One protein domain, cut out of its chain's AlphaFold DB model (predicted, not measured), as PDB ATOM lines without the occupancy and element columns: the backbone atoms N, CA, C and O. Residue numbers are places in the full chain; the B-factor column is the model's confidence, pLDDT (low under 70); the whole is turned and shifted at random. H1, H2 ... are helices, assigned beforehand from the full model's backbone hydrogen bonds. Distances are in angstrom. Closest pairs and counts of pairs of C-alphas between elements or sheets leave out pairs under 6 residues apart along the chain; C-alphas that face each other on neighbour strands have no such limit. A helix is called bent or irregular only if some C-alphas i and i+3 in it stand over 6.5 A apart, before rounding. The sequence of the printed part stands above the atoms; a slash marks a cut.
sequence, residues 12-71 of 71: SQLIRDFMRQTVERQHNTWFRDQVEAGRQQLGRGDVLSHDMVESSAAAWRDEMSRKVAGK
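AT A GLANCE: This is residues 12 to 71 of the 71 residues of an uncharacterized protein of Escherichia coli 2-005-03_S4_C3 (UniProt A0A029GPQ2). Two helices make an open V: the long H1 is one arm, the shorter H2 the other, and residues 45 to 49 form the corner. The two arms do not pack on each other. The printed part has 60 residues, with two named helices, H1 then H2, and no named strand; the class is all helix. It is extended, with a radius of gyration of the C-alphas of 19.2 A, and flat, spanning 47 by 42 by 12 A.

HOW THE PARTS SIT: H1, residues 12 to 44, stands free over residues 12 to 37 and 39 to 44. A tight link of 5 residues joins it to H2, residues 50 to 69, which stands free. H1 and H2 are apart, with no C-alpha of the one within 8 A of the other. In both helices every O i to N i+4 pair is within hydrogen-bond range.

IN THESE COORDINATES: H1 begins at C-alpha 12, (154.143, 257.277, 214.967), and measures 48.3 A to C-alpha 44, (123.820, 292.552, 227.983). H2 measures 28.4 A and ends at C-alpha 69, (112.897, 266.433, 199.446). Neither is bent.

THE WHOLE: The C-alphas farthest apart, of Ser 12 and Asp 51, are 49.8 A apart. The printed part has no cut and ends at Lys 71, the chain's last residue. Its mean pLDDT is 94.3; residue 71 is under 70.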
ATOM      1  N   SER A  12     155.576 257.117 215.258       87.06
ATOM      2  CA  SER A  12     154.143 257.277 214.967       87.06
ATOM      3  C   SER A  12     153.316 257.681 216.193       87.06
ATOM      4  O   SER A  12     152.316 258.385 216.062       87.06
ATOM      5  N   GLN A  13     153.708 257.244 217.393       87.69
ATOM      6  CA  GLN A  13     153.041 257.629 218.638       87.69
ATOM      7  C   GLN A  13     153.331 259.092 218.971       87.69
ATOM      8  O   GLN A  13     152.392 259.837 219.235       87.69
ATOM      9  N   LEU A  14     154.589 259.525 218.829       90.38
ATOM     10  CA  LEU A  14     154.980 260.925 219.024       90.38
ATOM     11  C   LEU A  14     154.201 261.875 218.110       90.38
ATOM     12  O   LEU A  14     153.697 262.896 218.575       90.38
ATOM     13  N   ILE A  15     154.037 261.515 216.832       91.06
ATOM     14  CA  ILE A  15     153.257 262.320 215.883       91.06
ATOM     15  C   ILE A  15     151.788 262.406 216.319       91.06
ATOM     16  O   ILE A  15     151.222 263.496 216.332       91.06
ATOM     17  N   ARG A  16     151.158 261.292 216.720       91.62
ATOM     18  CA  ARG A  16     149.761 261.317 217.197       91.62
ATOM     19  C   ARG A  16     149.593 262.179 218.445       91.62
ATOM     20  O   ARG A  16     148.620 262.923 218.533       91.62
ATOM     21  N   ASP A  17     150.522 262.086 219.392       94.00
ATOM     22  CA  ASP A  17     150.475 262.872 220.625       94.00
ATOM     23  C   ASP A  17     150.654 264.362 220.346       94.00
ATOM     24  O   ASP A  17     149.909 265.184 220.879       94.00
ATOM     25  N   PHE A  18     151.589 264.711 219.462       92.56
ATOM     26  CA  PHE A  18     151.795 266.088 219.030       92.56
ATOM     27  C   PHE A  18     150.561 266.656 218.320       92.56
ATOM     28  O   PHE A  18     150.114 267.757 218.648       92.56
ATOM     29  N   MET A  19     149.964 265.900 217.394       94.62
ATOM     30  CA  MET A  19     148.750 266.321 216.688       94.62
ATOM     31  C   MET A  19     147.580 266.510 217.656       94.62
ATOM     32  O   MET A  19     146.894 267.527 217.587       94.62
ATOM     33  N   ARG A  20     147.393 265.583 218.607       95.06
ATOM     34  CA  ARG A  20     146.358 265.696 219.644       95.06
ATOM     35  C   ARG A  20     146.548 266.955 220.484       95.06
ATOM     36  O   ARG A  20     145.624 267.752 220.585       95.06
ATOM     37  N   GLN A  21     147.751 267.175 221.015       95.88
ATOM     38  CA  GLN A  21     148.051 268.363 221.818       95.88
ATOM     39  C   GLN A  21     147.877 269.657 221.021       95.88
ATOM     40  O   GLN A  21     147.434 270.665 221.567       95.88
ATOM     41  N   THR A  22     148.223 269.644 219.736       92.62
ATOM     42  CA  THR A  22     148.073 270.811 218.863       92.62
ATOM     43  C   THR A  22     146.599 271.150 218.660       92.62
ATOM     44  O   THR A  22     146.210 272.298 218.875       92.62
ATOM     45  N   VAL A  23     145.772 270.156 218.322       94.44
ATOM     46  CA  VAL A  23     144.321 270.335 218.162       94.44
ATOM     47  C   VAL A  23     143.680 270.773 219.475       94.44
ATOM     48  O   VAL A  23     142.911 271.729 219.479       94.44
ATOM     49  N   GLU A  24     144.035 270.145 220.598       95.56
ATOM     50  CA  GLU A  24     143.525 270.519 221.921       95.56
ATOM     51  C   GLU A  24     143.861 271.971 222.270       95.56
ATOM     52  O   GLU A  24     142.989 272.716 222.712       95.56
ATOM     53  N   ARG A  25     145.107 272.409 222.048       93.38
ATOM     54  CA  ARG A  25     145.513 273.795 222.327       93.38
ATOM     55  C   ARG A  25     144.769 274.795 221.448       93.38
ATOM     56  O   ARG A  25     144.264 275.782 221.974       93.38
ATOM     57  N   GLN A  26     144.689 274.544 220.142       91.38
ATOM     58  CA  GLN A  26     143.998 275.439 219.208       91.38
ATOM     59  C   GLN A  26     142.499 275.521 219.517       91.38
ATOM     60  O   GLN A  26     141.948 276.616 219.616       91.38
ATOM     61  N   HIS A  27     141.858 274.372 219.741       94.88
ATOM     62  CA  HIS A  27     140.442 274.306 220.079       94.88
ATOM     63  C   HIS A  27     140.147 274.983 221.419       94.88
ATOM     64  O   HIS A  27     139.190 275.742 221.513       94.88
ATOM     65  N   ASN A  28     140.959 274.753 222.453       96.19
ATOM     66  CA  ASN A  28     140.690 275.298 223.784       96.19
ATOM     67  C   ASN A  28     140.763 276.823 223.826       96.19
ATOM     68  O   ASN A  28     139.980 277.429 224.554       96.19
ATOM     69  N   THR A  29     141.672 277.443 223.068       94.75
ATOM     70  CA  THR A  29     141.710 278.907 222.953       94.75
ATOM     71  C   THR A  29     140.422 279.417 222.317       94.75
ATOM     72  O   THR A  29     139.699 280.184 222.947       94.75
ATOM     73  N   TRP A  30     140.069 278.901 221.135       95.12
ATOM     74  CA  TRP A  30     138.833 279.282 220.449       95.12
ATOM     75  C   TRP A  30     137.587 279.052 221.319       95.12
ATOM     76  O   TRP A  30     136.733 279.927 221.429       95.12
ATOM     77  N   PHE A  31     137.495 277.901 221.985       96.88
ATOM     78  CA  PHE A  31     136.358 277.544 222.831       96.88
ATOM     79  C   PHE A  31     136.206 278.498 224.020       96.88
ATOM     80  O   PHE A  31     135.092 278.907 224.343       96.88
ATOM     81  N   ARG A  32     137.316 278.893 224.659       97.25
ATOM     82  CA  ARG A  32     137.292 279.880 225.750       97.25
ATOM     83  C   ARG A  32     136.793 281.237 225.268       97.25
ATOM     84  O   ARG A  32     135.964 281.832 225.952       97.25
ATOM     85  N   ASP A  33     137.225 281.673 224.087       97.00
ATOM     86  CA  ASP A  33     136.761 282.930 223.495       97.00
ATOM     87  C   ASP A  33     135.251 282.888 223.199       97.00
ATOM     88  O   ASP A  33     134.540 283.852 223.485       97.00
ATOM     89  N   GLN A  34     134.726 281.756 222.706       97.75
ATOM     90  CA  GLN A  34     133.281 281.575 222.496       97.75
ATOM     91  C   GLN A  34     132.484 281.622 223.807       97.75
ATOM     92  O   GLN A  34     131.431 282.258 223.870       97.75
ATOM     93  N   VAL A  35     132.980 280.973 224.867       97.94
ATOM     94  CA  VAL A  35     132.327 280.990 226.187       97.94
ATOM     95  C   VAL A  35     132.280 282.407 226.753       97.94
ATOM     96  O   VAL A  35     131.244 282.825 227.273       97.94
ATOM     97  N   GLU A  36     133.376 283.155 226.644       98.25
ATOM     98  CA  GLU A  36     133.435 284.527 227.145       98.25
ATOM     99  C   GLU A  36     132.515 285.460 226.348       98.25
ATOM    100  O   GLU A  36     131.769 286.243 226.938       98.25
ATOM    101  N   ALA A  37     132.463 285.315 225.020       97.31
ATOM    102  CA  ALA A  37     131.506 286.038 224.185       97.31
ATOM    103  C   ALA A  37     130.048 285.749 224.593       97.31
ATOM    104  O   ALA A  37     129.257 286.681 224.750       97.31
ATOM    105  N   GLY A  38     129.700 284.482 224.843       96.81
ATOM    106  CA  GLY A  38     128.362 284.098 225.307       96.81
ATOM    107  C   GLY A  38     128.010 284.682 226.680       96.81
ATOM    108  O   GLY A  38     126.894 285.154 226.893       96.81
ATOM    109  N   ARG A  39     128.972 284.733 227.611       98.00
ATOM    110  CA  ARG A  39     128.789 285.393 228.916       98.00
ATOM    111  C   ARG A  39     128.535 286.890 228.776       98.00
ATOM    112  O   ARG A  39     127.682 287.427 229.480       98.00
ATOM    113  N   GLN A  40     129.239 287.562 227.867       98.12
ATOM    114  CA  GLN A  40     129.025 288.986 227.608       98.12
ATOM    115  C   GLN A  40     127.646 289.259 226.997       98.12
ATOM    116  O   GLN A  40     126.993 290.215 227.408       98.12
ATOM    117  N   GLN A  41     127.180 288.413 226.072       97.19
ATOM    118  CA  GLN A  41     125.823 288.493 225.512       97.19
ATOM    119  C   GLN A  41     124.761 288.331 226.603       97.19
ATOM    120  O   GLN A  41     123.867 289.165 226.725       97.19
ATOM    121  N   LEU A  42     124.918 287.320 227.467       96.50
ATOM    122  CA  LEU A  42     124.060 287.124 228.638       96.50
ATOM    123  C   LEU A  42     124.027 288.366 229.537       96.50
ATOM    124  O   LEU A  42     122.950 288.813 229.919       96.50
ATOM    125  N   GLY A  43     125.189 288.954 229.837       96.56
ATOM    126  CA  GLY A  43     125.289 290.163 230.659       96.56
ATOM    127  C   GLY A  43     124.621 291.400 230.046       96.56
ATOM    128  O   GLY A  43     124.179 292.274 230.787       96.56
ATOM    129  N   ARG A  44     124.520 291.476 228.713       97.38
ATOM    130  CA  ARG A  44     123.820 292.552 227.983       97.38
ATOM    131  C   ARG A  44     122.329 292.281 227.786       97.38
ATOM    132  O   ARG A  44     121.604 293.189 227.394       97.38
ATOM    133  N   GLY A  45     121.872 291.060 228.064       95.69
ATOM    134  CA  GLY A  45     120.519 290.622 227.735       95.69
ATOM    135  C   GLY A  45     120.325 290.294 226.252       95.69
ATOM    136  O   GLY A  45     119.185 290.168 225.815       95.69
ATOM    137  N   ASP A  46     121.411 290.110 225.491       95.94
ATOM    138  CA  ASP A  46     121.401 289.722 224.073       95.94
ATOM    139  C   ASP A  46     121.083 288.219 223.927       95.94
ATOM    140  O   ASP A  46     121.856 287.446 223.360       95.94
ATOM    141  N   VAL A  47     119.964 287.777 224.504       94.69
ATOM    142  CA  VAL A  47     119.551 286.371 224.546       94.69
ATOM    143  C   VAL A  47     118.101 286.191 224.129       94.69
ATOM    144  O   VAL A  47     117.247 287.043 224.354       94.69
ATOM    145  N   LEU A  48     117.828 285.044 223.513       95.25
ATOM    146  CA  LEU A  48     116.490 284.649 223.093       95.25
ATOM    147  C   LEU A  48     115.832 283.786 224.170       95.25
ATOM    148  O   LEU A  48     116.503 283.028 224.873       95.25
ATOM    149  N   SER A  49     114.505 283.868 224.269       96.62
ATOM    150  CA  SER A  49     113.743 282.917 225.074       96.62
ATOM    151  C   SER A  49     113.781 281.524 224.442       96.62
ATOM    152  O   SER A  49     113.986 281.373 223.235       96.62
ATOM    153  N   HIS A  50     113.535 280.502 225.261       96.44
ATOM    154  CA  HIS A  50     113.449 279.119 224.801       96.44
ATOM    155  C   HIS A  50     112.462 278.959 223.632       96.44
ATOM    156  O   HIS A  50     112.830 278.423 222.589       96.44
ATOM    157  N   ASP A  51     111.256 279.515 223.759       97.94
ATOM    158  CA  ASP A  51     110.210 279.393 222.739       97.94
ATOM    159  C   ASP A  51     110.623 280.006 221.393       97.94
ATOM    160  O   ASP A  51     110.322 279.455 220.332       97.94
ATOM    161  N   MET A  52     111.348 281.132 221.416       97.12
ATOM    162  CA  MET A  52     111.858 281.766 220.195       97.12
ATOM    163  C   MET A  52     112.945 280.918 219.529       97.12
ATOM    164  O   MET A  52     112.946 280.788 218.302       97.12
ATOM    165  N   VAL A  53     113.840 280.320 220.322       97.44
ATOM    166  CA  VAL A  53     114.880 279.408 219.820       97.44
ATOM    167  C   VAL A  53     114.244 278.191 219.150       97.44
ATOM    168  O   VAL A  53     114.569 277.895 218.000       97.44
ATOM    169  N   GLU A  54     113.298 277.528 219.815       98.00
ATOM    170  CA  GLU A  54     112.642 276.332 219.276       98.00
ATOM    171  C   GLU A  54     111.818 276.631 218.023       98.00
ATOM    172  O   GLU A  54     111.869 275.878 217.046       98.00
ATOM    173  N   SER A  55     111.118 277.767 218.001       97.81
ATOM    174  CA  SER A  55     110.352 278.198 216.827       97.81
ATOM    175  C   SER A  55     111.261 278.443 215.618       97.81
ATOM    176  O   SER A  55     110.967 277.989 214.509       97.81
ATOM    177  N   SER A  56     112.398 279.118 215.824       97.25
ATOM    178  CA  SER A  56     113.383 279.358 214.764       97.25
ATOM    179  C   SER A  56     114.023 278.053 214.276       97.25
ATOM    180  O   SER A  56     114.126 277.823 213.069       97.25
ATOM    181  N   ALA A  57     114.379 277.156 215.200       97.56
ATOM    182  CA  ALA A  57     114.953 275.855 214.872       97.56
ATOM    183  C   ALA A  57     113.970 274.959 214.101       97.56
ATOM    184  O   ALA A  57     114.379 274.268 213.168       97.56
ATOM    185  N   ALA A  58     112.680 274.972 214.455       97.81
ATOM    186  CA  ALA A  58     111.637 274.259 213.723       97.81
ATOM    187  C   ALA A  58     111.503 274.776 212.286       97.81
ATOM    188  O   ALA A  58     111.592 273.985 211.347       97.81
ATOM    189  N   ALA A  59     111.407 276.098 212.108       97.62
ATOM    190  CA  ALA A  59     111.327 276.712 210.785       97.62
ATOM    191  C   ALA A  59     112.542 276.365 209.906       97.62
ATOM    192  O   ALA A  59     112.386 276.019 208.732       97.62
ATOM    193  N   TRP A  60     113.749 276.397 210.484       97.62
ATOM    194  CA  TRP A  60     114.971 276.000 209.784       97.62
ATOM    195  C   TRP A  60     114.949 274.520 209.381       97.62
ATOM    196  O   TRP A  60     115.244 274.191 208.230       97.62
ATOM    197  N   ARG A  61     114.552 273.613 210.285       97.50
ATOM    198  CA  ARG A  61     114.435 272.176 209.978       97.50
ATOM    199  C   ARG A  61     113.426 271.907 208.862       97.50
ATOM    200  O   ARG A  61     113.715 271.094 207.981       97.50
ATOM    201  N   ASP A  62     112.293 272.600 208.853       97.25
ATOM    202  CA  ASP A  62     111.273 272.465 207.808       97.25
ATOM    203  C   ASP A  62     111.770 272.983 206.455       97.25
ATOM    204  O   ASP A  62     111.520 272.378 205.408       97.25
ATOM    205  N   GLU A  63     112.505 274.097 206.447       96.94
ATOM    206  CA  GLU A  63     113.166 274.604 205.244       96.94
ATOM    207  C   GLU A  63     114.188 273.600 204.700       96.94
ATOM    208  O   GLU A  63     114.169 273.279 203.509       96.94
ATOM    209  N   MET A  64     115.056 273.071 205.563       96.56
ATOM    210  CA  MET A  64     116.071 272.099 205.161       96.56
ATOM    211  C   MET A  64     115.443 270.797 204.660       96.56
ATOM    212  O   MET A  64     115.888 270.259 203.647       96.56
ATOM    213  N   SER A  65     114.366 270.335 205.298       94.62
ATOM    214  CA  SER A  65     113.620 269.148 204.867       94.62
ATOM    215  C   SER A  65     113.010 269.340 203.479       94.62
ATOM    216  O   SER A  65     113.147 268.466 202.623       94.62
ATOM    217  N   ARG A  66     112.419 270.511 203.202       95.25
ATOM    218  CA  ARG A  66     111.914 270.852 201.861       95.25
ATOM    219  C   ARG A  66     113.024 270.883 200.811       95.25
ATOM    220  O   ARG A  66     112.823 270.367 199.716       95.25
ATOM    221  N   LYS A  67     114.195 271.445 201.132       94.50
ATOM    222  CA  LYS A  67     115.351 271.473 200.214       94.50
ATOM    223  C   LYS A  67     115.872 270.076 199.883       94.50
ATOM    224  O   LYS A  67     116.277 269.843 198.751       94.50
ATOM    225  N   VAL A  68     115.871 269.165 200.857       93.00
ATOM    226  CA  VAL A  68     116.307 267.776 200.656       93.00
ATOM    227  C   VAL A  68     115.273 266.972 199.866       93.00
ATOM    228  O   VAL A  68     115.666 266.212 198.994       93.00
ATOM    229  N   ALA A  69     113.975 267.155 200.131       86.06
ATOM    230  CA  ALA A  69     112.897 266.433 199.446       86.06
ATOM    231  C   ALA A  69     112.599 266.948 198.024       86.06
ATOM    232  O   ALA A  69     112.029 266.223 197.216       86.06
ATOM    233  N   GLY A  70     112.948 268.202 197.721       72.62
ATOM    234  CA  GLY A  70     112.840 268.793 196.383       72.62
ATOM    235  C   GLY A  70     114.008 268.467 195.442       72.62
ATOM    236  O   GLY A  70     114.107 269.081 194.380       72.62
ATOM    237  N   LYS A  71     114.899 267.554 195.840       52.62
ATOM    238  CA  LYS A  71     116.011 267.016 195.051       52.62
ATOM    239  C   LYS A  71     115.758 265.539 194.767       52.62
ATOM    240  O   LYS A  71     116.115 265.110 193.649       52.62
TER     241      LYS A  71